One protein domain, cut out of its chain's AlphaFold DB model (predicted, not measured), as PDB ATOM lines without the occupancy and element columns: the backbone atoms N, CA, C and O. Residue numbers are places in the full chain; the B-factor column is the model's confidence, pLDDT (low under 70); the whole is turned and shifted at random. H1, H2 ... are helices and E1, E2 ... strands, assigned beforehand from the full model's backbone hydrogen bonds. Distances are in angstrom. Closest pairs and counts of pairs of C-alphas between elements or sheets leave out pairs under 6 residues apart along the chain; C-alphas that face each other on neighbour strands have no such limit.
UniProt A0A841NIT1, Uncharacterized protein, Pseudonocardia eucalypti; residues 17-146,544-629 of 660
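Overview. This is residues 17 to 146 and 544 to 629 of the 660 residues of an uncharacterized protein of Pseudonocardia eucalypti (UniProt A0A841NIT1). A strongly twisted sheet of six parallel strands makes the core, with helices over both faces: H4, H5 and H6 cover one, H8, H9 and H10 the other. Beyond H9 the helical hairpin of H1 and H2 and the helix H3 add a further cover, while short H7 packs on H5; two long loops, residues 64 to 83 and 593 to 610, swing wide of the body. The printed part has 216 residues, with ten named helices and six named strands in the order H1 H2 H3 H4 E1 H5 E2 H6 H7 E3 H8 E4 H9 E5 H10 E6; the class is mixed, helices and strands. The sheet's order is E3 E2 E4 E5 E1 E6. The whole is compact, with a radius of gyration of the C-alphas of 16.6 A and spans of 46 by 45 by 37 A.

Along the chain. Across the sheet the strands are E3, residues 545 to 550 and 16.8 A long; E2, residues 120 to 125 and 16.8 A; E4, residues 566 to 569; E5, residues 589 to 592; E1, residues 96 to 100 and 13.5 A; and E6, residues 622 to 624. The helices are H4, residues 84 to 93 and 14.6 A; H5, residues 104 to 116 and 18.4 A; H6, residues 128 to 136; H7, residues 140 to 143; H8, residues 551 to 556; H9, residues 577 to 584 and 13.7 A; H10, residues 611 to 617; H1, residues 18 to 27 and 14.0 A; H2, residues 35 to 48 and 20.1 A; and H3, residues 54 to 63 and 14.4 A. H1 begins at C-alpha 18, (293.952, 205.186, 238.446), and E6 ends at C-alpha 624, (270.877, 189.012, 226.938).

Arrangement. E3 and E6 are the edge strands. N 121 and O 545 are 2.8 A apart between E3 and E2, N 124 and O 568 2.8 A between E2 and E4, N 590 and O 567 2.8 A between E4 and E5, N 99 and O 591 2.8 A between E5 and E1, and N 100 and O 623 2.8 A between E1 and E6, each within hydrogen-bond range. E4, H9, E5 is a strand-helix-strand unit, two parallel neighbour strands joined through a helix, with a right-handed crossover. Split units, with other strands between the two, are E1, H5, E2; E3, H8, E4; and E5, H10, E6, each right-handed. H6 runs along the strands over E3 and E2, at a height over the sheet of 9.0 A, on the same face as H5. H5 touches H6 at a steep tilt of 63 degrees, C-alphas 104 and 134 being closest at 4.8 A. H9 is on the opposite face from H5, at a height over the sheet of 9.7 A. H9 is the hub, touching H1, H2, H3, H8 and H10; its closest C-alphas to H3 are those of Ala 583 and Gly 55, 4.9 A. H1 and H2 form a helical hairpin at a shallow tilt of 29 degrees, with Ala 27 and Val 40 closest, their C-alphas 6.4 A apart. H3 only grazes the sheet. Every O i to N i+4 pair is within hydrogen-bond range in H1, H2, H3, H4, H5, H6, H8 and H10; H9 has 0 of 4, but 5 of 5 O i to N i+3 pairs, and H7 is too short for an O i to N i+4 pair.

Size, cuts and confidence. The C-alphas farthest apart, those of Asn 49 and Gln 629, are 51.2 A apart. Residues 147 to 543 are not printed, and C-alphas 146 and 544 are 9.3 A apart across this cut. The links H3 to H4 and E5 to H10 are long. The mean pLDDT of the printed part is 78.1; it is under 70 at residues 31 to 33, 66 to 83, 561 to 562, 594 to 608 and 625 to 629.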
ATOM      1  N   ASP A  17     297.108 208.449 239.684       76.12
ATOM      2  CA  ASP A  17     295.724 208.554 239.217       76.12
ATOM      3  C   ASP A  17     295.361 207.204 238.565       76.12
ATOM      4  O   ASP A  17     296.071 206.772 237.655       76.12
ATOM      5  N   PRO A  18     294.313 206.489 239.014       77.88
ATOM      6  CA  PRO A  18     293.952 205.186 238.446       77.88
ATOM      7  C   PRO A  18     293.683 205.271 236.934       77.88
ATOM      8  O   PRO A  18     293.881 204.306 236.195       77.88
ATOM      9  N   THR A  19     293.307 206.457 236.450       79.00
ATOM     10  CA  THR A  19     293.172 206.753 235.023       79.00
ATOM     11  C   THR A  19     294.528 206.776 234.314       79.00
ATOM     12  O   THR A  19     294.636 206.319 233.181       79.00
ATOM     13  N   GLU A  20     295.572 207.298 234.960       81.00
ATOM     14  CA  GLU A  20     296.942 207.334 234.434       81.00
ATOM     15  C   GLU A  20     297.538 205.933 234.319       81.00
ATOM     16  O   GLU A  20     298.148 205.609 233.300       81.00
ATOM     17  N   GLU A  21     297.303 205.087 235.320       82.75
ATOM     18  CA  GLU A  21     297.726 203.689 235.289       82.75
ATOM     19  C   GLU A  21     297.009 202.918 234.173       82.75
ATOM     20  O   GLU A  21     297.663 202.263 233.360       82.75
ATOM     21  N   LEU A  22     295.684 203.073 234.051       82.31
ATOM     22  CA  LEU A  22     294.910 202.443 232.978       82.31
ATOM     23  C   LEU A  22     295.369 202.909 231.590       82.31
ATOM     24  O   LEU A  22     295.600 202.082 230.710       82.31
ATOM     25  N   VAL A  23     295.525 204.221 231.380       81.94
ATOM     26  CA  VAL A  23     295.992 204.764 230.094       81.94
ATOM     27  C   VAL A  23     297.411 204.285 229.792       81.94
ATOM     28  O   VAL A  23     297.682 203.951 228.644       81.94
ATOM     29  N   GLY A  24     298.291 204.169 230.791       80.69
ATOM     30  CA  GLY A  24     299.630 203.597 230.628       80.69
ATOM     31  C   GLY A  24     299.612 202.121 230.212       80.69
ATOM     32  O   GLY A  24     300.329 201.736 229.286       80.69
ATOM     33  N   VAL A  25     298.753 201.306 230.834       82.50
ATOM     34  CA  VAL A  25     298.571 199.880 230.495       82.50
ATOM     35  C   VAL A  25     298.012 199.707 229.083       82.50
ATOM     36  O   VAL A  25     298.487 198.850 228.338       82.50
ATOM     37  N   LEU A  26     297.027 200.521 228.698       81.75
ATOM     38  CA  LEU A  26     296.453 200.495 227.352       81.75
ATOM     39  C   LEU A  26     297.444 201.026 226.309       81.75
ATOM     40  O   LEU A  26     297.583 200.422 225.250       81.75
ATOM     41  N   ALA A  27     298.193 202.087 226.623       80.81
ATOM     42  CA  ALA A  27     299.205 202.665 225.740       80.81
ATOM     43  C   ALA A  27     300.344 201.679 225.440       80.81
ATOM     44  O   ALA A  27     300.760 201.562 224.290       80.81
ATOM     45  N   ALA A  28     300.795 200.905 226.433       79.62
ATOM     46  CA  ALA A  28     301.821 199.872 226.258       79.62
ATOM     47  C   ALA A  28     301.409 198.751 225.284       79.62
ATOM     48  O   ALA A  28     302.268 198.028 224.777       79.62
ATOM     49  N   ARG A  29     300.102 198.601 225.029       77.25
ATOM     50  CA  ARG A  29     299.531 197.632 224.083       77.25
ATOM     51  C   ARG A  29     299.254 198.234 222.702       77.25
ATOM     52  O   ARG A  29     298.928 197.493 221.780       77.25
ATOM     53  N   THR A  30     299.410 199.548 222.531       76.25
ATOM     54  CA  THR A  30     299.255 200.196 221.222       76.25
ATOM     55  C   THR A  30     300.524 200.039 220.386       76.25
ATOM     56  O   THR A  30     301.637 200.165 220.895       76.25
ATOM     57  N   ALA A  31     300.380 199.777 219.084       68.62
ATOM     58  CA  ALA A  31     301.499 199.907 218.155       68.62
ATOM     59  C   ALA A  31     301.926 201.386 218.075       68.62
ATOM     60  O   ALA A  31     301.070 202.269 218.099       68.62
ATOM     61  N   ASN A  32     303.232 201.657 217.942       61.62
ATOM     62  CA  ASN A  32     303.801 203.019 217.932       61.62
ATOM     63  C   ASN A  32     303.198 203.956 216.858       61.62
ATOM     64  O   ASN A  32     303.352 205.171 216.951       61.62
ATOM     65  N   GLU A  33     302.498 203.410 215.859       62.41
ATOM     66  CA  GLU A  33     301.772 204.144 214.824       62.41
ATOM     67  C   GLU A  33     300.366 203.532 214.664       62.41
ATOM     68  O   GLU A  33     300.231 202.339 214.404       62.41
ATOM     69  N   GLY A  34     299.303 204.329 214.850       78.75
ATOM     70  CA  GLY A  34     297.914 203.857 214.727       78.75
ATOM     71  C   GLY A  34     296.874 204.788 215.358       78.75
ATOM     72  O   GLY A  34     297.219 205.749 216.051       78.75
ATOM     73  N   ALA A  35     295.587 204.516 215.123       82.75
ATOM     74  CA  ALA A  35     294.486 205.274 215.725       82.75
ATOM     75  C   ALA A  35     294.471 205.210 217.272       82.75
ATOM     76  O   ALA A  35     294.339 206.270 217.889       82.75
ATOM     77  N   PRO A  36     294.732 204.056 217.923       84.06
ATOM     78  CA  PRO A  36     294.885 203.993 219.380       84.06
ATOM     79  C   PRO A  36     296.046 204.852 219.916       84.06
ATOM     80  O   PRO A  36     295.896 205.521 220.935       84.06
ATOM     81  N   ALA A  37     297.183 204.918 219.213       84.31
ATOM     82  CA  ALA A  37     298.318 205.757 219.615       84.31
ATOM     83  C   ALA A  37     297.992 207.262 219.526       84.31
ATOM     84  O   ALA A  37     298.371 208.044 220.401       84.31
ATOM     85  N   LYS A  38     297.227 207.675 218.503       86.38
ATOM     86  CA  LYS A  38     296.702 209.049 218.391       86.38
ATOM     87  C   LYS A  38     295.734 209.383 219.528       86.38
ATOM     88  O   LYS A  38     295.832 210.472 220.093       86.38
ATOM     89  N   ALA A  39     294.857 208.445 219.895       86.50
ATOM     90  CA  ALA A  39     293.959 208.592 221.037       86.50
ATOM     91  C   ALA A  39     294.741 208.813 222.342       86.50
ATOM     92  O   ALA A  39     294.438 209.755 223.071       86.50
ATOM     93  N   VAL A  40     295.782 208.013 222.610       88.56
ATOM     94  CA  VAL A  40     296.652 208.173 223.794       88.56
ATOM     95  C   VAL A  40     297.292 209.563 223.835       88.56
ATOM     96  O   VAL A  40     297.246 210.226 224.873       88.56
ATOM     97  N   ALA A  41     297.843 210.038 222.713       87.38
ATOM     98  CA  ALA A  41     298.461 211.362 222.635       87.38
ATOM     99  C   ALA A  41     297.453 212.497 222.904       87.38
ATOM    100  O   ALA A  41     297.758 213.448 223.625       87.38
ATOM    101  N   GLU A  42     296.238 212.391 222.363       86.69
ATOM    102  CA  GLU A  42     295.174 213.375 222.577       86.69
ATOM    103  C   GLU A  42     294.628 213.339 224.016       86.69
ATOM    104  O   GLU A  42     294.421 214.390 224.622       86.69
ATOM    105  N   ILE A  43     294.461 212.156 224.615       87.31
ATOM    106  CA  ILE A  43     294.085 212.004 226.031       87.31
ATOM    107  C   ILE A  43     295.155 212.630 226.937       87.31
ATOM    108  O   ILE A  43     294.812 213.368 227.864       87.31
ATOM    109  N   GLY A  44     296.439 212.398 226.640       86.62
ATOM    110  CA  GLY A  44     297.563 213.022 227.340       86.62
ATOM    111  C   GLY A  44     297.498 214.549 227.279       86.62
ATOM    112  O   GLY A  44     297.506 215.208 228.318       86.62
ATOM    113  N   ARG A  45     297.297 215.111 226.079       86.62
ATOM    114  CA  ARG A  45     297.121 216.558 225.877       86.62
ATOM    115  C   ARG A  45     295.931 217.120 226.661       86.62
ATOM    116  O   ARG A  45     296.020 218.202 227.242       86.62
ATOM    117  N   ARG A  46     294.787 216.427 226.684       87.00
ATOM    118  CA  ARG A  46     293.604 216.868 227.452       87.00
ATOM    119  C   ARG A  46     293.884 216.889 228.950       87.00
ATOM    120  O   ARG A  46     293.488 217.836 229.629       87.00
ATOM    121  N   ARG A  47     294.620 215.896 229.446       85.12
ATOM    122  CA  ARG A  47     295.026 215.801 230.850       85.12
ATOM    123  C   ARG A  47     296.000 216.902 231.257       85.12
ATOM    124  O   ARG A  47     295.808 217.503 232.307       85.12
ATOM    125  N   GLU A  48     296.992 217.212 230.423       86.44
ATOM    126  CA  GLU A  48     297.914 218.341 230.644       86.44
ATOM    127  C   GLU A  48     297.166 219.678 230.773       86.44
ATOM    128  O   GLU A  48     297.551 220.542 231.556       86.44
ATOM    129  N   ASN A  49     296.033 219.808 230.078       85.38
ATOM    130  CA  ASN A  49     295.122 220.949 230.177       85.38
ATOM    131  C   ASN A  49     294.090 220.835 231.322       85.38
ATOM    132  O   ASN A  49     293.126 221.602 231.359       85.38
ATOM    133  N   GLY A  50     294.247 219.874 232.236       82.81
ATOM    134  CA  GLY A  50     293.368 219.667 233.391       82.81
ATOM    135  C   GLY A  50     291.995 219.064 233.066       82.81
ATOM    136  O   GLY A  50     291.072 219.188 233.868       82.81
ATOM    137  N   ARG A  51     291.820 218.436 231.896       80.44
ATOM    138  CA  ARG A  51     290.548 217.851 231.440       80.44
ATOM    139  C   ARG A  51     290.667 216.335 231.276       80.44
ATOM    140  O   ARG A  51     290.837 215.839 230.165       80.44
ATOM    141  N   THR A  52     290.561 215.583 232.368       81.44
ATOM    142  CA  THR A  52     290.543 214.111 232.305       81.44
ATOM    143  C   THR A  52     289.185 213.609 231.788       81.44
ATOM    144  O   THR A  52     288.152 213.976 232.354       81.44
ATOM    145  N   PRO A  53     289.136 212.767 230.734       85.31
ATOM    146  CA  PRO A  53     287.880 212.201 230.248       85.31
ATOM    147  C   PRO A  53     287.204 211.316 231.306       85.31
ATOM    148  O   PRO A  53     287.749 210.298 231.729       85.31
ATOM    149  N   ILE A  54     285.980 211.676 231.701       85.62
ATOM    150  CA  ILE A  54     285.254 211.009 232.795       85.62
ATOM    151  C   ILE A  54     284.963 209.522 232.526       85.62
ATOM    152  O   ILE A  54     284.854 208.736 233.465       85.62
ATOM    153  N   GLY A  55     284.838 209.122 231.258       85.88
ATOM    154  CA  GLY A  55     284.607 207.726 230.897       85.88
ATOM    155  C   GLY A  55     285.820 206.835 231.160       85.88
ATOM    156  O   GLY A  55     285.640 205.719 231.634       85.88
ATOM    157  N   LEU A  56     287.047 207.341 230.976       87.38
ATOM    158  CA  LEU A  56     288.272 206.606 231.327       87.38
ATOM    159  C   LEU A  56     288.416 206.437 232.838       87.38
ATOM    160  O   LEU A  56     288.772 205.358 233.299       87.38
ATOM    161  N   TYR A  57     288.082 207.478 233.603       87.56
ATOM    162  CA  TYR A  57     288.056 207.399 235.062       87.56
ATOM    163  C   TYR A  57     287.072 206.313 235.528       87.56
ATOM    164  O   TYR A  57     287.446 205.399 236.261       87.56
ATOM    165  N   ARG A  58     285.834 206.330 235.018       86.06
ATOM    166  CA  ARG A  58     284.813 205.318 235.345       86.06
ATOM    167  C   ARG A  58     285.210 203.911 234.911       86.06
ATOM    168  O   ARG A  58     284.944 202.956 235.630       86.06
ATOM    169  N   LEU A  59     285.846 203.779 233.750       87.62
ATOM    170  CA  LEU A  59     286.364 202.502 233.279       87.62
ATOM    171  C   LEU A  59     287.474 201.984 234.204       87.62
ATOM    172  O   LEU A  59     287.474 200.801 234.534       87.62
ATOM    173  N   SER A  60     288.372 202.856 234.676       88.25
ATOM    174  CA  SER A  60     289.412 202.474 235.638       88.25
ATOM    175  C   SER A  60     288.819 201.972 236.954       88.25
ATOM    176  O   SER A  60     289.251 200.938 237.453       88.25
ATOM    177  N   GLU A  61     287.751 202.604 237.458       85.81
ATOM    178  CA  GLU A  61     287.034 202.127 238.648       85.81
ATOM    179  C   GLU A  61     286.369 200.763 238.433       85.81
ATOM    180  O   GLU A  61     286.313 199.958 239.360       85.81
ATOM    181  N   VAL A  62     285.843 200.498 237.233       85.56
ATOM    182  CA  VAL A  62     285.229 199.206 236.893       85.56
ATOM    183  C   VAL A  62     286.288 198.110 236.825       85.56
ATOM    184  O   VAL A  62     286.108 197.059 237.432       85.56
ATOM    185  N   LEU A  63     287.399 198.361 236.128       84.19
ATOM    186  CA  LEU A  63     288.463 197.376 235.921       84.19
ATOM    187  C   LEU A  63     289.313 197.132 237.179       84.19
ATOM    188  O   LEU A  63     289.876 196.052 237.325       84.19
ATOM    189  N   ALA A  64     289.393 198.103 238.095       80.88
ATOM    190  CA  ALA A  64     290.136 197.983 239.351       80.88
ATOM    191  C   ALA A  64     289.389 197.202 240.450       80.88
ATOM    192  O   ALA A  64     289.969 196.950 241.508       80.88
ATOM    193  N   ARG A  65     288.115 196.825 240.251       71.56
ATOM    194  CA  ARG A  65     287.369 196.015 241.229       71.56
ATOM    195  C   ARG A  65     287.939 194.591 241.269       71.56
ATOM    196  O   ARG A  65     287.846 193.889 240.263       71.56
ATOM    197  N   PRO A  66     288.502 194.132 242.404       53.19
ATOM    198  CA  PRO A  66     288.957 192.755 242.522       53.19
ATOM    199  C   PRO A  66     287.751 191.811 242.493       53.19
ATOM    200  O   PRO A  66     286.756 192.052 243.175       53.19
ATOM    201  N   SER A  67     287.856 190.707 241.753       51.81
ATOM    202  CA  SER A  67     286.864 189.618 241.696       51.81
ATOM    203  C   SER A  67     286.761 188.806 243.010       51.81
ATOM    204  O   SER A  67     286.333 187.652 242.996       51.81
ATOM    205  N   ASP A  68     287.166 189.381 244.147       41.31
ATOM    206  CA  ASP A  68     287.233 188.731 245.458       41.31
ATOM    207  C   ASP A  68     285.872 188.755 246.169       41.31
ATOM    208  O   ASP A  68     285.633 189.486 247.128       41.31
ATOM    209  N   SER A  69     284.982 187.874 245.723       38.72
ATOM    210  CA  SER A  69     284.010 187.233 246.607       38.72
ATOM    211  C   SER A  69     283.639 185.863 246.047       38.72
ATOM    212  O   SER A  69     282.755 185.728 245.205       38.72
ATOM    213  N   GLY A  70     284.290 184.818 246.564       39.06
ATOM    214  CA  GLY A  70     283.879 183.416 246.425       39.06
ATOM    215  C   GLY A  70     282.577 183.083 247.169       39.06
ATOM    216  O   GLY A  70     282.481 182.042 247.812       39.06
ATOM    217  N   GLY A  71     281.581 183.962 247.108       33.03
ATOM    218  CA  GLY A  71     280.250 183.784 247.668       33.03
ATOM    219  C   GLY A  71     279.261 184.523 246.780       33.03
ATOM    220  O   GLY A  71     279.300 185.743 246.746       33.03
ATOM    221  N   GLU A  72     278.447 183.751 246.058       33.22
ATOM    222  CA  GLU A  72     277.343 184.167 245.184       33.22
ATOM    223  C   GLU A  72     277.667 185.264 244.157       33.22
ATOM    224  O   GLU A  72     277.859 186.433 244.469       33.22
ATOM    225  N   VAL A  73     277.627 184.871 242.883       38.69
ATOM    226  CA  VAL A  73     277.538 185.753 241.713       38.69
ATOM    227  C   VAL A  73     276.354 186.721 241.895       38.69
ATOM    228  O   VAL A  73     275.230 186.438 241.498       38.69
ATOM    229  N   SER A  74     276.595 187.859 242.537       36.72
ATOM    230  CA  SER A  74     275.658 188.972 242.705       36.72
ATOM    231  C   SER A  74     276.305 190.181 242.022       36.72
ATOM    232  O   SER A  74     277.291 190.704 242.520       36.72
ATOM    233  N   ALA A  75     275.882 190.663 240.856       39.31
ATOM    234  CA  ALA A  75     274.572 190.589 240.233       39.31
ATOM    235  C   ALA A  75     274.689 190.235 238.742       39.31
ATOM    236  O   ALA A  75     274.904 191.106 237.898       39.31
ATOM    237  N   SER A  76     274.465 188.963 238.411       42.31
ATOM    238  CA  SER A  76     273.875 188.632 237.119       42.31
ATOM    239  C   SER A  76     272.456 189.191 237.120       42.31
ATOM    240  O   SER A  76     271.544 188.584 237.673       42.31
ATOM    241  N   VAL A  77     272.244 190.351 236.505       45.84
ATOM    242  CA  VAL A  77     270.947 190.591 235.872       45.84
ATOM    243  C   VAL A  77     271.016 189.851 234.538       45.84
ATOM    244  O   VAL A  77     271.189 190.469 233.499       45.84
ATOM    245  N   GLU A  78     270.929 188.516 234.573       48.03
ATOM    246  CA  GLU A  78     270.493 187.726 233.411       48.03
ATOM    247  C   GLU A  78     269.006 188.039 233.200       48.03
ATOM    248  O   GLU A  78     268.115 187.239 233.474       48.03
ATOM    249  N   ALA A  79     268.712 189.271 232.794       45.66
ATOM    250  CA  ALA A  79     267.397 189.620 232.308       45.66
ATOM    251  C   ALA A  79     267.361 189.188 230.842       45.66
ATOM    252  O   ALA A  79     267.806 189.910 229.952       45.66
ATOM    253  N   LEU A  80     266.879 187.964 230.611       48.41
ATOM    254  CA  LEU A  80     266.245 187.580 229.351       48.41
ATOM    255  C   LEU A  80     265.034 188.493 229.189       48.41
ATOM    256  O   LEU A  80     263.952 188.192 229.691       48.41
ATOM    257  N   THR A  81     265.231 189.660 228.591       52.25
ATOM    258  CA  THR A  81     264.172 190.665 228.520       52.25
ATOM    259  C   THR A  81     264.050 191.232 227.124       52.25
ATOM    260  O   THR A  81     264.980 191.836 226.600       52.25
ATOM    261  N   ASP A  82     262.847 191.077 226.574       58.00
ATOM    262  CA  ASP A  82     262.322 191.846 225.443       58.00
ATOM    263  C   ASP A  82     261.988 193.298 225.833       58.00
ATOM    264  O   ASP A  82     261.516 194.064 224.996       58.00
ATOM    265  N   ASP A  83     262.189 193.676 227.102       69.50
ATOM    266  CA  ASP A  83     261.786 194.973 227.633       69.50
ATOM    267  C   ASP A  83     262.862 196.056 227.386       69.50
ATOM    268  O   ASP A  83     263.920 196.050 228.034       69.50
ATOM    269  N   PRO A  84     262.608 197.016 226.477       70.62
ATOM    270  CA  PRO A  84     263.527 198.112 226.191       70.62
ATOM    271  C   PRO A  84     263.795 199.031 227.396       70.62
ATOM    272  O   PRO A  84     264.840 199.687 227.434       70.62
ATOM    273  N   GLU A  85     262.899 199.096 228.389       76.38
ATOM    274  CA  GLU A  85     263.055 199.989 229.547       76.38
ATOM    275  C   GLU A  85     264.177 199.537 230.491       76.38
ATOM    276  O   GLU A  85     264.919 200.367 231.026       76.38
ATOM    277  N   LEU A  86     264.374 198.226 230.635       78.50
ATOM    278  CA  LEU A  86     265.442 197.665 231.465       78.50
ATOM    279  C   LEU A  86     266.825 197.955 230.886       78.50
ATOM    280  O   LEU A  86     267.765 198.241 231.629       78.50
ATOM    281  N   ILE A  87     266.952 197.966 229.558       79.62
ATOM    282  CA  ILE A  87     268.212 198.331 228.904       79.62
ATOM    283  C   ILE A  87     268.543 199.800 229.176       79.62
ATOM    284  O   ILE A  87     269.683 200.140 229.505       79.62
ATOM    285  N   VAL A  88     267.538 200.675 229.111       84.56
ATOM    286  CA  VAL A  88     267.687 202.088 229.473       84.56
ATOM    287  C   VAL A  88     268.087 202.242 230.944       84.56
ATOM    288  O   VAL A  88     268.962 203.056 231.254       84.56
ATOM    289  N   GLU A  89     267.512 201.457 231.858       85.12
ATOM    290  CA  GLU A  89     267.894 201.467 233.275       85.12
ATOM    291  C   GLU A  89     269.352 201.032 233.483       85.12
ATOM    292  O   GLU A  89     270.103 201.720 234.183       85.12
ATOM    293  N   VAL A  90     269.787 199.951 232.827       83.94
ATOM    294  CA  VAL A  90     271.175 199.470 232.899       83.94
ATOM    295  C   VAL A  90     272.136 200.532 232.368       83.94
ATOM    296  O   VAL A  90     273.101 200.880 233.051       83.94
ATOM    297  N   VAL A  91     271.834 201.135 231.216       85.19
ATOM    298  CA  VAL A  91     272.626 202.240 230.655       85.19
ATOM    299  C   VAL A  91     272.637 203.450 231.595       85.19
ATOM    300  O   VAL A  91     273.653 204.123 231.720       85.19
ATOM    301  N   ARG A  92     271.548 203.764 232.301       85.94
ATOM    302  CA  ARG A  92     271.532 204.877 233.268       85.94
ATOM    303  C   ARG A  92     272.405 204.584 234.491       85.94
ATOM    304  O   ARG A  92     273.128 205.486 234.931       85.94
ATOM    305  N   ARG A  93     272.336 203.357 235.015       86.12
ATOM    306  CA  ARG A  93     272.910 202.945 236.304       86.12
ATOM    307  C   ARG A  93     274.382 202.549 236.230       86.12
ATOM    308  O   ARG A  93     275.113 202.834 237.176       86.12
ATOM    309  N   TYR A  94     274.821 201.930 235.136       87.31
ATOM    310  CA  TYR A  94     276.165 201.364 235.031       87.31
ATOM    311  C   TYR A  94     277.040 202.125 234.020       87.31
ATOM    312  O   TYR A  94     276.562 202.530 232.959       87.31
ATOM    313  N   PRO A  95     278.329 202.358 234.336       87.19
ATOM    314  CA  PRO A  95     279.267 203.001 233.414       87.19
ATOM    315  C   PRO A  95     279.699 202.079 232.268       87.19
ATOM    316  O   PRO A  95     279.982 202.559 231.174       87.19
ATOM    317  N   CYS A  96     279.721 200.768 232.498       87.81
ATOM    318  CA  CYS A  96     279.985 199.763 231.480       87.81
ATOM    319  C   CYS A  96     278.887 198.698 231.535       87.81
ATOM    320  O   CYS A  96     278.401 198.390 232.625       87.81
ATOM    321  N   ALA A  97     278.511 198.148 230.384       88.50
ATOM    322  CA  ALA A  97     277.606 197.007 230.267       88.50
ATOM    323  C   ALA A  97     277.988 196.152 229.047       88.50
ATOM    324  O   ALA A  97     278.561 196.661 228.079       88.50
ATOM    325  N   LEU A  98     277.675 194.862 229.103       87.38
ATOM    326  CA  LEU A  98     277.813 193.927 227.993       87.38
ATOM    327  C   LEU A  98     276.437 193.633 227.408       87.38
ATOM    328  O   LEU A  98     275.482 193.418 228.150       87.38
ATOM    329  N   LEU A  99     276.347 193.623 226.085       86.19
ATOM    330  CA  LEU A  99     275.128 193.333 225.351       86.19
ATOM    331  C   LEU A  99     275.354 192.100 224.478       86.19
ATOM    332  O   LEU A  99     276.146 192.129 223.533       86.19
ATOM    333  N   ASP A 100     274.673 191.014 224.818       84.44
ATOM    334  CA  ASP A 100     274.667 189.780 224.045       84.44
ATOM    335  C   ASP A 100     273.444 189.786 223.121       84.44
ATOM    336  O   ASP A 100     272.305 189.589 223.553       84.44
ATOM    337  N   ILE A 101     273.684 190.140 221.858       81.31
ATOM    338  CA  ILE A 101     272.680 190.234 220.798       81.31
ATOM    339  C   ILE A 101     273.236 189.545 219.561       81.31
ATOM    340  O   ILE A 101     274.315 189.896 219.087       81.31
ATOM    341  N   ALA A 102     272.455 188.628 218.993       76.12
ATOM    342  CA  ALA A 102     272.835 187.879 217.800       76.12
ATOM    343  C   ALA A 102     272.417 188.555 216.478       76.12
ATOM    344  O   ALA A 102     272.972 188.231 215.428       76.12
ATOM    345  N   THR A 103     271.492 189.527 216.497       83.31
ATOM    346  CA  THR A 103     270.953 190.157 215.276       83.31
ATOM    347  C   THR A 103     271.106 191.691 215.226       83.31
ATOM    348  O   THR A 103     270.854 192.377 216.221       83.31
ATOM    349  N   PRO A 104     271.402 192.291 214.047       84.38
ATOM    350  CA  PRO A 104     271.412 193.751 213.877       84.38
ATOM    351  C   PRO A 104     270.084 194.426 214.249       84.38
ATOM    352  O   PRO A 104     270.076 195.548 214.753       84.38
ATOM    353  N   ALA A 105     268.958 193.737 214.033       84.12
ATOM    354  CA  ALA A 105     267.623 194.221 214.382       84.12
ATOM    355  C   ALA A 105     267.387 194.273 215.903       84.12
ATOM    356  O   ALA A 105     266.757 195.209 216.396       84.12
ATOM    357  N   GLY A 106     267.920 193.312 216.668       83.81
ATOM    358  CA  GLY A 106     267.908 193.367 218.133       83.81
ATOM    359  C   GLY A 106     268.669 194.584 218.664       83.81
ATOM    360  O   GLY A 106     268.176 195.310 219.533       83.81
ATOM    361  N   LEU A 107     269.832 194.875 218.075       86.81
ATOM    362  CA  LEU A 107     270.618 196.050 218.443       86.81
ATOM    363  C   LEU A 107     269.904 197.352 218.056       86.81
ATOM    364  O   LEU A 107     269.877 198.292 218.843       86.81
ATOM    365  N   ALA A 108     269.282 197.406 216.880       88.31
ATOM    366  CA  ALA A 108     268.524 198.567 216.429       88.31
ATOM    367  C   ALA A 108     267.345 198.922 217.359       88.31
ATOM    368  O   ALA A 108     267.166 200.097 217.683       88.31
ATOM    369  N   ARG A 109     266.599 197.923 217.858       85.81
ATOM    370  CA  ARG A 109     265.540 198.118 218.873       85.81
ATOM    371  C   ARG A 109     266.098 198.661 220.192       85.81
ATOM    372  O   ARG A 109     265.523 199.561 220.798       85.81
ATOM    373  N   THR A 110     267.259 198.157 220.605       86.75
ATOM    374  CA  THR A 110     267.962 198.651 221.797       86.75
ATOM    375  C   THR A 110     268.387 200.113 221.634       86.75
ATOM    376  O   THR A 110     268.196 200.933 222.534       86.75
ATOM    377  N   LEU A 111     268.937 200.462 220.467       89.31
ATOM    378  CA  LEU A 111     269.320 201.833 220.142       89.31
ATOM    379  C   LEU A 111     268.108 202.763 220.129       89.31
ATOM    380  O   LEU A 111     268.198 203.854 220.679       89.31
ATOM    381  N   GLU A 112     266.975 202.337 219.568       88.94
ATOM    382  CA  GLU A 112     265.737 203.120 219.598       88.94
ATOM    383  C   GLU A 112     265.332 203.477 221.034       88.94
ATOM    384  O   GLU A 112     265.131 204.654 221.329       88.94
ATOM    385  N   ALA A 113     265.295 202.506 221.949       87.81
ATOM    386  CA  ALA A 113     264.945 202.745 223.349       87.81
ATOM    387  C   ALA A 113     265.865 203.778 224.021       87.81
ATOM    388  O   ALA A 113     265.412 204.723 224.672       87.81
ATOM    389  N   VAL A 114     267.175 203.638 223.807       89.31
ATOM    390  CA  VAL A 114     268.200 204.538 224.354       89.31
ATOM    391  C   VAL A 114     268.108 205.943 223.741       89.31
ATOM    392  O   VAL A 114     268.301 206.946 224.435       89.31
ATOM    393  N   LEU A 115     267.771 206.040 222.455       90.31
ATOM    394  CA  LEU A 115     267.545 207.314 221.775       90.31
ATOM    395  C   LEU A 115     266.264 207.990 222.266       90.31
ATOM    396  O   LEU A 115     266.273 209.196 222.502       90.31
ATOM    397  N   MET A 116     265.186 207.243 222.495       87.06
ATOM    398  CA  MET A 116     263.955 207.793 223.068       87.06
ATOM    399  C   MET A 116     264.138 208.234 224.530       87.06
ATOM    400  O   MET A 116     263.472 209.172 224.968       87.06
ATOM    401  N   ASP A 117     265.119 207.669 225.246       87.62
ATOM    402  CA  ASP A 117     265.588 208.161 226.554       87.62
ATOM    403  C   ASP A 117     266.412 209.468 226.481       87.62
ATOM    404  O   ASP A 117     266.880 210.001 227.493       87.62
ATOM    405  N   GLY A 118     266.637 209.994 225.277       87.31
ATOM    406  CA  GLY A 118     267.345 211.251 225.065       87.31
ATOM    407  C   GLY A 118     268.870 211.138 225.031       87.31
ATOM    408  O   GLY A 118     269.541 212.176 225.073       87.31
ATOM    409  N   LYS A 119     269.441 209.929 224.970       89.50
ATOM    410  CA  LYS A 119     270.900 209.732 224.980       89.50
ATOM    411  C   LYS A 119     271.532 210.001 223.617       89.50
ATOM    412  O   LYS A 119     271.010 209.601 222.583       89.50
ATOM    413  N   ARG A 120     272.695 210.646 223.620       89.94
ATOM    414  CA  ARG A 120     273.559 210.802 222.443       89.94
ATOM    415  C   ARG A 120     274.469 209.584 222.338       89.94
ATOM    416  O   ARG A 120     275.294 209.361 223.226       89.94
ATOM    417  N   VAL A 121     274.300 208.795 221.286       91.88
ATOM    418  CA  VAL A 121     274.948 207.495 221.109       91.88
ATOM    419  C   VAL A 121     275.953 207.550 219.964       91.88
ATOM    420  O   VAL A 121     275.626 207.958 218.850       91.88
ATOM    421  N   LEU A 122     277.174 207.092 220.226       91.56
ATOM    422  CA  LEU A 122     278.172 206.796 219.201       91.56
ATOM    423  C   LEU A 122     278.230 205.283 219.013       91.56
ATOM    424  O   LEU A 122     278.639 204.576 219.926       91.56
ATOM    425  N   VAL A 123     277.820 204.781 217.856       91.94
ATOM    426  CA  VAL A 123     277.961 203.366 217.499       91.94
ATOM    427  C   VAL A 123     279.252 203.208 216.714       91.94
ATOM    428  O   VAL A 123     279.439 203.863 215.687       91.94
ATOM    429  N   SER A 124     280.142 202.353 217.207       90.75
ATOM    430  CA  SER A 124     281.472 202.177 216.649       90.75
ATOM    431  C   SER A 124     281.846 200.717 216.466       90.75
ATOM    432  O   SER A 124     281.539 199.886 217.311       90.75
ATOM    433  N   GLY A 125     282.483 200.405 215.342       88.12
ATOM    434  CA  GLY A 125     282.916 199.064 214.966       88.12
ATOM    435  C   GLY A 125     284.044 199.133 213.940       88.12
ATOM    436  O   GLY A 125     284.250 200.168 213.304       88.12
ATOM    437  N   THR A 126     284.792 198.044 213.795       84.12
ATOM    438  CA  THR A 126     285.908 197.931 212.840       84.12
ATOM    439  C   THR A 126     285.443 197.634 211.418       84.12
ATOM    440  O   THR A 126     286.120 198.012 210.468       84.12
ATOM    441  N   ASP A 127     284.280 196.999 211.260       84.88
ATOM    442  CA  ASP A 127     283.689 196.691 209.958       84.88
ATOM    443  C   ASP A 127     282.603 197.705 209.560       84.88
ATOM    444  O   ASP A 127     281.538 197.818 210.182       84.88
ATOM    445  N   ALA A 128     282.862 198.415 208.461       84.31
ATOM    446  CA  ALA A 128     281.935 199.365 207.863       84.31
ATOM    447  C   ALA A 128     280.618 198.709 207.415       84.31
ATOM    448  O   ALA A 128     279.571 199.360 207.458       84.31
ATOM    449  N   GLU A 129     280.635 197.443 206.980       84.81
ATOM    450  CA  GLU A 129     279.420 196.764 206.525       84.81
ATOM    451  C   GLU A 129     278.516 196.390 207.700       84.81
ATOM    452  O   GLU A 129     277.312 196.650 207.655       84.81
ATOM    453  N   THR A 130     279.091 195.918 208.806       84.19
ATOM    454  CA  THR A 130     278.380 195.717 210.075       84.19
ATOM    455  C   THR A 130     277.699 197.006 210.555       84.19
ATOM    456  O   THR A 130     276.514 196.986 210.901       84.19
ATOM    457  N   LEU A 131     278.387 198.155 210.509       87.19
ATOM    458  CA  LEU A 131     277.784 199.453 210.851       87.19
ATOM    459  C   LEU A 131     276.611 199.813 209.919       87.19
ATOM    460  O   LEU A 131     275.573 200.290 210.387       87.19
ATOM    461  N   ARG A 132     276.730 199.549 208.608       87.56
ATOM    462  CA  ARG A 132     275.637 199.765 207.640       87.56
ATOM    463  C   ARG A 132     274.450 198.835 207.872       87.56
ATOM    464  O   ARG A 132     273.314 199.282 207.707       87.56
ATOM    465  N   LEU A 133     274.682 197.576 208.247       88.25
ATOM    466  CA  LEU A 133     273.625 196.607 208.552       88.25
ATOM    467  C   LEU A 133     272.801 197.045 209.764       88.25
ATOM    468  O   LEU A 133     271.576 197.095 209.676       88.25
ATOM    469  N   VAL A 134     273.461 197.441 210.857       86.81
ATOM    470  CA  VAL A 134     272.780 197.972 212.054       86.81
ATOM    471  C   VAL A 134     272.011 199.246 211.714       86.81
ATOM    472  O   VAL A 134     270.855 199.393 212.099       86.81
ATOM    473  N   ARG A 135     272.613 200.144 210.928       88.12
ATOM    474  CA  ARG A 135     271.960 201.379 210.489       88.12
ATOM    475  C   ARG A 135     270.707 201.128 209.645       88.12
ATOM    476  O   ARG A 135     269.704 201.799 209.851       88.12
ATOM    477  N   ARG A 136     270.746 200.182 208.700       88.38
ATOM    478  CA  ARG A 136     269.580 199.805 207.872       88.38
ATOM    479  C   ARG A 136     268.480 199.116 208.674       88.38
ATOM    480  O   ARG A 136     267.333 199.147 208.252       88.38
ATOM    481  N   ALA A 137     268.835 198.488 209.792       89.56
ATOM    482  CA  ALA A 137     267.889 197.842 210.689       89.56
ATOM    483  C   ALA A 137     267.202 198.823 211.662       89.56
ATOM    484  O   ALA A 137     266.299 198.401 212.382       89.56
ATOM    485  N   LEU A 138     267.605 200.106 211.701       88.25
ATOM    486  CA  LEU A 138     266.952 201.122 212.532       88.25
ATOM    487  C   LEU A 138     265.497 201.347 212.093       88.25
ATOM    488  O   LEU A 138     265.261 201.613 210.913       88.25
ATOM    489  N   PRO A 139     264.531 201.319 213.030       86.62
ATOM    490  CA  PRO A 139     263.159 201.744 212.766       86.62
ATOM    491  C   PRO A 139     263.097 203.187 212.252       86.62
ATOM    492  O   PRO A 139     263.931 204.010 212.631       86.62
ATOM    493  N   ASP A 140     262.077 203.536 211.460       82.31
ATOM    494  CA  ASP A 140     261.910 204.883 210.875       82.31
ATOM    495  C   ASP A 140     261.936 206.010 211.930       82.31
ATOM    496  O   ASP A 140     262.399 207.125 211.683       82.31
ATOM    497  N   THR A 141     261.455 205.711 213.136       79.62
ATOM    498  CA  THR A 141     261.490 206.565 214.334       79.62
ATOM    499  C   THR A 141     262.903 206.907 214.797       79.62
ATOM    500  O   THR A 141     263.149 208.047 215.194       79.62
ATOM    501  N   ALA A 142     263.831 205.954 214.723       84.38
ATOM    502  CA  ALA A 142     265.232 206.115 215.103       84.38
ATOM    503  C   ALA A 142     266.127 206.518 213.920       84.38
ATOM    504  O   ALA A 142     267.133 207.200 214.120       84.38
ATOM    505  N   ALA A 143     265.758 206.151 212.691       84.81
ATOM    506  CA  ALA A 143     266.483 206.512 211.475       84.81
ATOM    507  C   ALA A 143     266.555 208.036 211.287       84.81
ATOM    508  O   ALA A 143     267.613 208.568 210.959       84.81
ATOM    509  N   ASP A 144     265.469 208.751 211.603       85.88
ATOM    510  CA  ASP A 144     265.424 210.218 211.595       85.88
ATOM    511  C   ASP A 144     266.350 210.874 212.645       85.88
ATOM    512  O   ASP A 144     266.639 212.067 212.550       85.88
ATOM    513  N   LEU A 145     266.814 210.122 213.652       86.31
ATOM    514  CA  LEU A 145     267.745 210.587 214.693       86.31
ATOM    515  C   LEU A 145     269.219 210.305 214.344       86.31
ATOM    516  O   LEU A 145     270.119 210.652 215.120       86.31
ATOM    517  N   CYS A 146     269.467 209.663 213.199       85.88
ATOM    518  CA  CYS A 146     270.799 209.352 212.700       85.88
ATOM    519  C   CYS A 146     271.459 210.591 212.088       85.88
ATOM    520  O   CYS A 146     270.867 211.300 211.276       85.88
ATOM    521  N   GLY A 544     267.294 211.598 221.652       87.31
ATOM    522  CA  GLY A 544     268.730 211.605 221.500       87.31
ATOM    523  C   GLY A 544     269.155 211.682 220.042       87.31
ATOM    524  O   GLY A 544     268.374 212.007 219.149       87.31
ATOM    525  N   THR A 545     270.423 211.376 219.807       89.44
ATOM    526  CA  THR A 545     271.015 211.323 218.467       89.44
ATOM    527  C   THR A 545     271.915 210.107 218.365       89.44
ATOM    528  O   THR A 545     272.519 209.709 219.361       89.44
ATOM    529  N   VAL A 546     272.018 209.514 217.176       90.88
ATOM    530  CA  VAL A 546     272.947 208.407 216.916       90.88
ATOM    531  C   VAL A 546     273.913 208.769 215.798       90.88
ATOM    532  O   VAL A 546     273.524 209.354 214.788       90.88
ATOM    533  N   ARG A 547     275.189 208.431 215.984       89.75
ATOM    534  CA  ARG A 547     276.246 208.557 214.974       89.75
ATOM    535  C   ARG A 547     276.935 207.217 214.799       89.75
ATOM    536  O   ARG A 547     277.293 206.588 215.790       89.75
ATOM    537  N   PHE A 548     277.142 206.813 213.553       89.69
ATOM    538  CA  PHE A 548     277.886 205.605 213.203       89.69
ATOM    539  C   PHE A 548     279.280 206.010 212.731       89.69
ATOM    540  O   PHE A 548     279.401 206.799 211.796       89.69
ATOM    541  N   MET A 549     280.322 205.505 213.386       89.56
ATOM    542  CA  MET A 549     281.712 205.850 213.078       89.56
ATOM    543  C   MET A 549     282.607 204.624 213.210       89.56
ATOM    544  O   MET A 549     282.510 203.891 214.188       89.56
ATOM    545  N   GLU A 550     283.525 204.420 212.271       90.56
ATOM    546  CA  GLU A 550     284.527 203.358 212.394       90.56
ATOM    547  C   GLU A 550     285.406 203.571 213.638       90.56
ATOM    548  O   GLU A 550     285.723 204.711 213.992       90.56
ATOM    549  N   THR A 551     285.804 202.484 214.305       88.62
ATOM    550  CA  THR A 551     286.569 202.555 215.565       88.62
ATOM    551  C   THR A 551     287.882 203.315 215.398       88.62
ATOM    552  O   THR A 551     288.216 204.166 216.224       88.62
ATOM    553  N   ASP A 552     288.585 203.100 214.287       87.69
ATOM    554  CA  ASP A 552     289.825 203.815 213.980       87.69
ATOM    555  C   ASP A 552     289.595 205.303 213.691       87.69
ATOM    556  O   ASP A 552     290.417 206.143 214.060       87.69
ATOM    557  N   ALA A 553     288.461 205.660 213.083       87.88
ATOM    558  CA  ALA A 553     288.097 207.058 212.873       87.88
ATOM    559  C   ALA A 553     287.779 207.756 214.207       87.88
ATOM    560  O   ALA A 553     288.215 208.886 214.430       87.88
ATOM    561  N   LEU A 554     287.076 207.068 215.116       87.50
ATOM    562  CA  LEU A 554     286.756 207.575 216.453       87.50
ATOM    563  C   LEU A 554     288.012 207.754 217.319       87.50
ATOM    564  O   LEU A 554     288.179 208.794 217.953       87.50
ATOM    565  N   LEU A 555     288.909 206.766 217.335       88.06
ATOM    566  CA  LEU A 555     290.172 206.834 218.081       88.06
ATOM    567  C   LEU A 555     291.158 207.830 217.451       88.06
ATOM    568  O   LEU A 555     291.879 208.532 218.159       88.06
ATOM    569  N   GLY A 556     291.160 207.948 216.121       86.12
ATOM    570  CA  GLY A 556     291.999 208.896 215.394       86.12
ATOM    571  C   GLY A 556     291.598 210.362 215.584       86.12
ATOM    572  O   GLY A 556     292.456 211.237 215.453       86.12
ATOM    573  N   ALA A 557     290.328 210.627 215.902       86.38
ATOM    574  CA  ALA A 557     289.779 211.959 216.140       86.38
ATOM    575  C   ALA A 557     288.755 211.928 217.288       86.38
ATOM    576  O   ALA A 557     287.544 212.017 217.068       86.38
ATOM    577  N   LEU A 558     289.249 211.805 218.525       84.75
ATOM    578  CA  LEU A 558     288.388 211.761 219.706       84.75
ATOM    579  C   LEU A 558     287.528 213.033 219.799       84.75
ATOM    580  O   LEU A 558     288.076 214.140 219.779       84.75
ATOM    581  N   PRO A 559     286.202 212.912 219.968       81.56
ATOM    582  CA  PRO A 559     285.334 214.073 220.071       81.56
ATOM    583  C   PRO A 559     285.586 214.819 221.389       81.56
ATOM    584  O   PRO A 559     286.234 214.291 222.302       81.56
ATOM    585  N   GLU A 560     285.141 216.073 221.484       74.81
ATOM    586  CA  GLU A 560     285.279 216.858 222.715       74.81
ATOM    587  C   GLU A 560     284.567 216.183 223.900       74.81
ATOM    588  O   GLU A 560     283.673 215.352 223.740       74.81
ATOM    589  N   ALA A 561     284.987 216.512 225.123       66.31
ATOM    590  CA  ALA A 561     284.315 215.992 226.309       66.31
ATOM    591  C   ALA A 561     282.833 216.419 226.303       66.31
ATOM    592  O   ALA A 561     282.533 217.575 226.022       66.31
ATOM    593  N   ASP A 562     281.929 215.496 226.655       67.50
ATOM    594  CA  ASP A 562     280.473 215.719 226.710       67.50
ATOM    595  C   ASP A 562     279.763 215.854 225.342       67.50
ATOM    596  O   ASP A 562     278.674 216.419 225.264       67.50
ATOM    597  N   THR A 563     280.313 215.305 224.252       74.69
ATOM    598  CA  THR A 563     279.600 215.202 222.955       74.69
ATOM    599  C   THR A 563     278.636 214.014 222.882       74.69
ATOM    600  O   THR A 563     277.655 214.052 222.140       74.69
ATOM    601  N   ALA A 564     278.916 212.948 223.634       86.12
ATOM    602  CA  ALA A 564     278.151 211.705 223.637       86.12
ATOM    603  C   ALA A 564     277.941 211.197 225.066       86.12
ATOM    604  O   ALA A 564     278.800 211.362 225.930       86.12
ATOM    605  N   ASP A 565     276.797 210.557 225.302       89.19
ATOM    606  CA  ASP A 565     276.421 209.997 226.603       89.19
ATOM    607  C   ASP A 565     276.745 208.499 226.698       89.19
ATOM    608  O   ASP A 565     276.876 207.966 227.804       89.19
ATOM    609  N   LEU A 566     276.851 207.830 225.545       91.50
ATOM    610  CA  LEU A 566     277.097 206.400 225.408       91.50
ATOM    611  C   LEU A 566     277.914 206.109 224.141       91.50
ATOM    612  O   LEU A 566     277.575 206.595 223.063       91.50
ATOM    613  N   VAL A 567     278.936 205.263 224.259       92.50
ATOM    614  CA  VAL A 567     279.574 204.596 223.114       92.50
ATOM    615  C   VAL A 567     279.125 203.140 223.086       92.50
ATOM    616  O   VAL A 567     279.269 202.431 224.080       92.50
ATOM    617  N   VAL A 568     278.585 202.697 221.955       92.81
ATOM    618  CA  VAL A 568     278.277 201.296 221.670       92.81
ATOM    619  C   VAL A 568     279.409 200.737 220.822       92.81
ATOM    620  O   VAL A 568     279.595 201.179 219.691       92.81
ATOM    621  N   LEU A 569     280.169 199.795 221.371       91.56
ATOM    622  CA  LEU A 569     281.302 199.169 220.697       91.56
ATOM    623  C   LEU A 569     280.886 197.802 220.152       91.56
ATOM    624  O   LEU A 569     280.555 196.903 220.923       91.56
ATOM    625  N   LEU A 570     280.882 197.658 218.832       90.62
ATOM    626  CA  LEU A 570     280.551 196.421 218.134       90.62
ATOM    627  C   LEU A 570     281.749 195.471 218.109       90.62
ATOM    628  O   LEU A 570     282.892 195.920 218.076       90.62
ATOM    629  N   ASP A 571     281.462 194.169 218.084       85.62
ATOM    630  CA  ASP A 571     282.455 193.095 217.960       85.62
ATOM    631  C   ASP A 571     283.539 193.098 219.055       85.62
ATOM    632  O   ASP A 571     284.721 192.855 218.821       85.62
ATOM    633  N   ALA A 572     283.137 193.362 220.302       84.75
ATOM    634  CA  ALA A 572     284.051 193.463 221.442       84.75
ATOM    635  C   ALA A 572     284.850 192.173 221.722       84.75
ATOM    636  O   ALA A 572     285.868 192.227 222.414       84.75
ATOM    637  N   GLY A 573     284.397 191.027 221.201       81.88
ATOM    638  CA  GLY A 573     285.109 189.749 221.262       81.88
ATOM    639  C   GLY A 573     286.283 189.629 220.282       81.88
ATOM    640  O   GLY A 573     287.148 188.787 220.495       81.88
ATOM    641  N   ALA A 574     286.348 190.468 219.244       80.81
ATOM    642  CA  ALA A 574     287.460 190.508 218.290       80.81
ATOM    643  C   ALA A 574     288.432 191.677 218.541       80.81
ATOM    644  O   ALA A 574     289.526 191.708 217.979       80.81
ATOM    645  N   LEU A 575     288.049 192.643 219.385       84.75
ATOM    646  CA  LEU A 575     288.841 193.840 219.668       84.75
ATOM    647  C   LEU A 575     289.843 193.619 220.808       84.75
ATOM    648  O   LEU A 575     289.483 193.154 221.892       84.75
ATOM    649  N   GLY A 576     291.093 194.035 220.588       85.12
ATOM    650  CA  GLY A 576     292.120 194.113 221.631       85.12
ATOM    651  C   GLY A 576     291.810 195.196 222.670       85.12
ATOM    652  O   GLY A 576     291.098 196.162 222.377       85.12
ATOM    653  N   MET A 577     292.340 195.054 223.891       84.50
ATOM    654  CA  MET A 577     292.038 195.969 225.005       84.50
ATOM    655  C   MET A 577     292.307 197.448 224.709       84.50
ATOM    656  O   MET A 577     291.646 198.302 225.291       84.50
ATOM    657  N   GLU A 578     293.250 197.782 223.829       85.25
ATOM    658  CA  GLU A 578     293.558 199.158 223.434       85.25
ATOM    659  C   GLU A 578     292.340 199.922 222.890       85.25
ATOM    660  O   GLU A 578     292.259 201.143 223.022       85.25
ATOM    661  N   HIS A 579     291.336 199.213 222.369       87.94
ATOM    662  CA  HIS A 579     290.087 199.807 221.900       87.94
ATOM    663  C   HIS A 579     289.188 200.301 223.042       87.94
ATOM    664  O   HIS A 579     288.276 201.081 222.794       87.94
ATOM    665  N   LEU A 580     289.471 199.961 224.306       88.38
ATOM    666  CA  LEU A 580     288.806 200.567 225.467       88.38
ATOM    667  C   LEU A 580     289.072 202.074 225.598       88.38
ATOM    668  O   LEU A 580     288.326 202.766 226.295       88.38
ATOM    669  N   LEU A 581     290.068 202.614 224.886       88.50
ATOM    670  CA  LEU A 581     290.306 204.057 224.790       88.50
ATOM    671  C   LEU A 581     289.103 204.825 224.214       88.50
ATOM    672  O   LEU A 581     288.993 206.028 224.454       88.50
ATOM    673  N   VAL A 582     288.148 204.157 223.546       89.12
ATOM    674  CA  VAL A 582     286.869 204.774 223.141       89.12
ATOM    675  C   VAL A 582     286.057 205.298 224.331       89.12
ATOM    676  O   VAL A 582     285.251 206.212 224.163       89.12
ATOM    677  N   ALA A 583     286.309 204.809 225.552       88.88
ATOM    678  CA  ALA A 583     285.740 205.364 226.781       88.88
ATOM    679  C   ALA A 583     286.158 206.829 227.026       88.88
ATOM    680  O   ALA A 583     285.548 207.525 227.833       88.88
ATOM    681  N   ALA A 584     287.161 207.352 226.315       87.38
ATOM    682  CA  ALA A 584     287.471 208.778 226.330       87.38
ATOM    683  C   ALA A 584     286.405 209.639 225.625       87.38
ATOM    684  O   ALA A 584     286.309 210.833 225.916       87.38
ATOM    685  N   ALA A 585     285.609 209.058 224.720       86.19
ATOM    686  CA  ALA A 585     284.604 209.767 223.927       86.19
ATOM    687  C   ALA A 585     283.240 209.912 224.630       86.19
ATOM    688  O   ALA A 585     282.462 210.795 224.270       86.19
ATOM    689  N   ALA A 586     282.934 209.068 225.622       89.31
ATOM    690  CA  ALA A 586     281.664 209.098 226.350       89.31
ATOM    691  C   ALA A 586     281.809 208.587 227.795       89.31
ATOM    692  O   ALA A 586     282.642 207.729 228.068       89.31
ATOM    693  N   PRO A 587     280.954 209.039 228.731       88.00
ATOM    694  CA  PRO A 587     280.990 208.617 230.131       88.00
ATOM    695  C   PRO A 587     280.548 207.163 230.361       88.00
ATOM    696  O   PRO A 587     280.593 206.702 231.507       88.00
ATOM    697  N   ARG A 588     280.039 206.482 229.324       91.00
ATOM    698  CA  ARG A 588     279.519 205.115 229.391       91.00
ATOM    699  C   ARG A 588     279.870 204.314 228.142       91.00
ATOM    700  O   ARG A 588     279.855 204.868 227.042       91.00
ATOM    701  N   VAL A 589     280.110 203.014 228.315       91.69
ATOM    702  CA  VAL A 589     280.438 202.073 227.233       91.69
ATOM    703  C   VAL A 589     279.517 200.855 227.283       91.69
ATOM    704  O   VAL A 589     279.393 200.207 228.317       91.69
ATOM    705  N   LEU A 590     278.894 200.527 226.156       90.94
ATOM    706  CA  LEU A 590     278.112 199.308 225.957       90.94
ATOM    707  C   LEU A 590     278.820 198.452 224.910       90.94
ATOM    708  O   LEU A 590     278.901 198.853 223.751       90.94
ATOM    709  N   ALA A 591     279.368 197.308 225.306       89.75
ATOM    710  CA  ALA A 591     280.124 196.453 224.394       89.75
ATOM    711  C   ALA A 591     279.252 195.289 223.903       89.75
ATOM    712  O   ALA A 591     278.639 194.593 224.712       89.75
ATOM    713  N   VAL A 592     279.193 195.084 222.588       88.00
ATOM    714  CA  VAL A 592     278.400 194.030 221.942       88.00
ATOM    715  C   VAL A 592     279.295 192.824 221.671       88.00
ATOM    716  O   VAL A 592     280.361 192.970 221.073       88.00
ATOM    717  N   ALA A 593     278.882 191.643 222.133       78.81
ATOM    718  CA  ALA A 593     279.746 190.461 222.194       78.81
ATOM    719  C   ALA A 593     280.152 189.871 220.825       78.81
ATOM    720  O   ALA A 593     281.185 189.207 220.765       78.81
ATOM    721  N   GLY A 594     279.402 190.121 219.744       67.88
ATOM    722  CA  GLY A 594     279.702 189.581 218.411       67.88
ATOM    723  C   GLY A 594     279.542 190.583 217.265       67.88
ATOM    724  O   GLY A 594     278.700 191.481 217.315       67.88
ATOM    725  N   GLY A 595     280.360 190.421 216.222       60.03
ATOM    726  CA  GLY A 595     280.185 191.050 214.915       60.03
ATOM    727  C   GLY A 595     279.131 190.321 214.077       60.03
ATOM    728  O   GLY A 595     279.198 189.110 213.880       60.03
ATOM    729  N   PHE A 596     278.153 191.057 213.549       60.06
ATOM    730  CA  PHE A 596     277.019 190.489 212.805       60.06
ATOM    731  C   PHE A 596     277.384 189.938 211.409       60.06
ATOM    732  O   PHE A 596     276.510 189.401 210.726       60.06
ATOM    733  N   ALA A 597     278.640 190.092 210.968       52.25
ATOM    734  CA  ALA A 597     279.083 189.808 209.600       52.25
ATOM    735  C   ALA A 597     280.234 188.786 209.466       52.25
ATOM    736  O   ALA A 597     280.626 188.479 208.339       52.25
ATOM    737  N   SER A 598     280.773 188.215 210.548       44.88
ATOM    738  CA  SER A 598     281.931 187.312 210.428       44.88
ATOM    739  C   SER A 598     281.533 185.896 209.995       44.88
ATOM    740  O   SER A 598     281.034 185.095 210.781       44.88
ATOM    741  N   THR A 599     281.801 185.576 208.727       39.34
ATOM    742  CA  THR A 599     281.810 184.214 208.158       39.34
ATOM    743  C   THR A 599     283.170 183.516 208.271       39.34
ATOM    744  O   THR A 599     283.297 182.371 207.833       39.34
ATOM    745  N   GLU A 600     284.180 184.143 208.879       39.09
ATOM    746  CA  GLU A 600     285.476 183.511 209.145       39.09
ATOM    747  C   GLU A 600     285.604 183.078 210.615       39.09
ATOM    748  O   GLU A 600     285.395 183.892 211.518       39.09
ATOM    749  N   PRO A 601     285.951 181.803 210.891       39.12
ATOM    750  CA  PRO A 601     286.247 181.363 212.247       39.12
ATOM    751  C   PRO A 601     287.525 182.053 212.759       39.12
ATOM    752  O   PRO A 601     288.482 182.204 211.993       39.12
ATOM    753  N   PRO A 602     287.592 182.437 214.048       44.03
ATOM    754  CA  PRO A 602     288.788 183.045 214.614       44.03
ATOM    755  C   PRO A 602     289.984 182.090 214.491       44.03
ATOM    756  O   PRO A 602     289.919 180.917 214.863       44.03
ATOM    757  N   ASN A 603     291.085 182.605 213.947       43.62
ATOM    758  CA  ASN A 603     292.353 181.896 213.808       43.62
ATOM    759  C   ASN A 603     292.878 181.500 215.213       43.62
ATOM    760  O   ASN A 603     293.030 182.384 216.055       43.62
ATOM    761  N   PRO A 604     293.162 180.214 215.513       39.75
ATOM    762  CA  PRO A 604     293.414 179.719 216.875       39.75
ATOM    763  C   PRO A 604     294.835 180.002 217.403       39.75
ATOM    764  O   PRO A 604     295.414 179.193 218.129       39.75
ATOM    765  N   ALA A 605     295.423 181.147 217.058       42.19
ATOM    766  CA  ALA A 605     296.627 181.634 217.717       42.19
ATOM    767  C   ALA A 605     296.194 182.473 218.925       42.19
ATOM    768  O   ALA A 605     295.530 183.485 218.740       42.19
ATOM    769  N   THR A 606     296.530 182.003 220.135       45.09
ATOM    770  CA  THR A 606     296.235 182.591 221.460       45.09
ATOM    771  C   THR A 606     295.817 184.063 221.377       45.09
ATOM    772  O   THR A 606     296.690 184.906 221.142       45.09
ATOM    773  N   PRO A 607     294.518 184.395 221.506       49.72
ATOM    774  CA  PRO A 607     294.109 185.772 221.321       49.72
ATOM    775  C   PRO A 607     294.725 186.612 222.449       49.72
ATOM    776  O   PRO A 607     294.718 186.178 223.609       49.72
ATOM    777  N   PRO A 608     295.295 187.791 222.143       63.91
ATOM    778  CA  PRO A 608     295.525 188.782 223.179       63.91
ATOM    779  C   PRO A 608     294.199 189.024 223.907       63.91
ATOM    780  O   PRO A 608     293.131 188.970 223.305       63.91
ATOM    781  N   GLU A 609     294.282 189.254 225.211       78.88
ATOM    782  CA  GLU A 609     293.139 189.592 226.058       78.88
ATOM    783  C   GLU A 609     292.216 190.617 225.372       78.88
ATOM    784  O   GLU A 609     292.655 191.720 225.026       78.88
ATOM    785  N   THR A 610     290.961 190.230 225.139       85.12
ATOM    786  CA  THR A 610     289.996 191.034 224.376       85.12
ATOM    787  C   THR A 610     289.250 192.016 225.276       85.12
ATOM    788  O   THR A 610     289.245 191.889 226.507       85.12
ATOM    789  N   VAL A 611     288.578 193.003 224.676       84.44
ATOM    790  CA  VAL A 611     287.690 193.926 225.405       84.44
ATOM    791  C   VAL A 611     286.604 193.156 226.165       84.44
ATOM    792  O   VAL A 611     286.323 193.461 227.327       84.44
ATOM    793  N   LEU A 612     286.018 192.135 225.533       85.50
ATOM    794  CA  LEU A 612     284.999 191.285 226.147       85.50
ATOM    795  C   LEU A 612     285.540 190.525 227.370       85.50
ATOM    796  O   LEU A 612     284.876 190.497 228.408       85.50
ATOM    797  N   ASP A 613     286.746 189.955 227.279       84.19
ATOM    798  CA  ASP A 613     287.375 189.217 228.386       84.19
ATOM    799  C   ASP A 613     287.674 190.126 229.585       84.19
ATOM    800  O   ASP A 613     287.428 189.749 230.736       84.19
ATOM    801  N   ALA A 614     288.157 191.343 229.321       84.38
ATOM    802  CA  ALA A 614     288.449 192.332 230.352       84.38
ATOM    803  C   ALA A 614     287.178 192.776 231.102       84.38
ATOM    804  O   ALA A 614     287.161 192.798 232.335       84.38
ATOM    805  N   LEU A 615     286.092 193.073 230.377       85.38
ATOM    806  CA  LEU A 615     284.820 193.496 230.976       85.38
ATOM    807  C   LEU A 615     284.112 192.354 231.724       85.38
ATOM    808  O   LEU A 615     283.545 192.588 232.792       85.38
ATOM    809  N   ARG A 616     284.185 191.111 231.219       83.94
ATOM    810  CA  ARG A 616     283.662 189.928 231.928       83.94
ATOM    811  C   ARG A 616     284.398 189.691 233.242       83.94
ATOM    812  O   ARG A 616     283.754 189.450 234.260       83.94
ATOM    813  N   ARG A 617     285.730 189.812 233.253       84.06
ATOM    814  CA  ARG A 617     286.529 189.657 234.482       84.06
ATOM    815  C   ARG A 617     286.194 190.714 235.535       84.06
ATOM    816  O   ARG A 617     286.197 190.413 236.726       84.06
ATOM    817  N   ALA A 618     285.860 191.922 235.088       81.69
ATOM    818  CA  ALA A 618     285.446 193.029 235.943       81.69
ATOM    819  C   ALA A 618     284.008 192.905 236.496       81.69
ATOM    820  O   ALA A 618     283.571 193.773 237.251       81.69
ATOM    821  N   GLY A 619     283.256 191.852 236.141       79.06
ATOM    822  CA  GLY A 619     281.902 191.618 236.661       79.06
ATOM    823  C   GLY A 619     280.866 192.635 236.171       79.06
ATOM    824  O   GLY A 619     279.941 192.992 236.900       79.06
ATOM    825  N   VAL A 620     281.045 193.151 234.954       84.44
ATOM    826  CA  VAL A 620     280.128 194.100 234.309       84.44
ATOM    827  C   VAL A 620     278.776 193.421 234.010       84.44
ATOM    828  O   VAL A 620     278.776 192.261 233.595       84.44
ATOM    829  N   PRO A 621     277.623 194.105 234.181       82.56
ATOM    830  CA  PRO A 621     276.314 193.516 233.885       82.56
ATOM    831  C   PRO A 621     276.207 193.069 232.421       82.56
ATOM    832  O   PRO A 621     276.585 193.816 231.516       82.56
ATOM    833  N   VAL A 622     275.659 191.871 232.206       81.44
ATOM    834  CA  VAL A 622     275.414 191.279 230.883       81.44
ATOM    835  C   VAL A 622     273.918 191.296 230.602       81.44
ATOM    836  O   VAL A 622     273.148 190.701 231.345       81.44
ATOM    837  N   ILE A 623     273.515 191.963 229.528       78.25
ATOM    838  CA  ILE A 623     272.141 191.979 229.030       78.25
ATOM    839  C   ILE A 623     272.054 190.963 227.892       78.25
ATOM    840  O   ILE A 623     272.770 191.105 226.902       78.25
ATOM    841  N   VAL A 624     271.169 189.974 228.011       74.88
ATOM    842  CA  VAL A 624     270.877 189.012 226.938       74.88
ATOM    843  C   VAL A 624     269.537 189.399 226.325       74.88
ATOM    844  O   VAL A 624     268.496 189.240 226.964       74.88
ATOM    845  N   ALA A 625     269.543 189.939 225.105       64.00
ATOM    846  CA  ALA A 625     268.279 190.212 224.424       64.00
ATOM    847  C   ALA A 625     267.712 188.898 223.875       64.00
ATOM    848  O   ALA A 625     268.450 188.103 223.288       64.00
ATOM    849  N   ALA A 626     266.412 188.662 224.047       57.31
ATOM    850  CA  ALA A 626     265.774 187.499 223.450       57.31
ATOM    851  C   ALA A 626     265.760 187.653 221.919       57.31
ATOM    852  O   ALA A 626     265.226 188.615 221.361       57.31
ATOM    853  N   ASP A 627     266.400 186.710 221.233       52.78
ATOM    854  CA  ASP A 627     266.301 186.587 219.785       52.78
ATOM    855  C   ASP A 627     264.974 185.896 219.431       52.78
ATOM    856  O   ASP A 627     264.523 184.983 220.123       52.78
ATOM    857  N   ASP A 628     264.375 186.297 218.310       43.59
ATOM    858  CA  ASP A 628     263.099 185.792 217.771       43.59
ATOM    859  C   ASP A 628     263.208 184.351 217.205       43.59
ATOM    860  O   ASP A 628     262.558 183.970 216.233       43.59
ATOM    861  N   GLN A 629     264.077 183.519 217.785       40.25
ATOM    862  CA  GLN A 629     264.278 182.127 217.400       40.25
ATOM    863  C   GLN A 629     263.866 181.200 218.538       40.25
ATOM    864  O   GLN A 629     264.710 180.750 219.306       40.25
TER     865      GLN A 629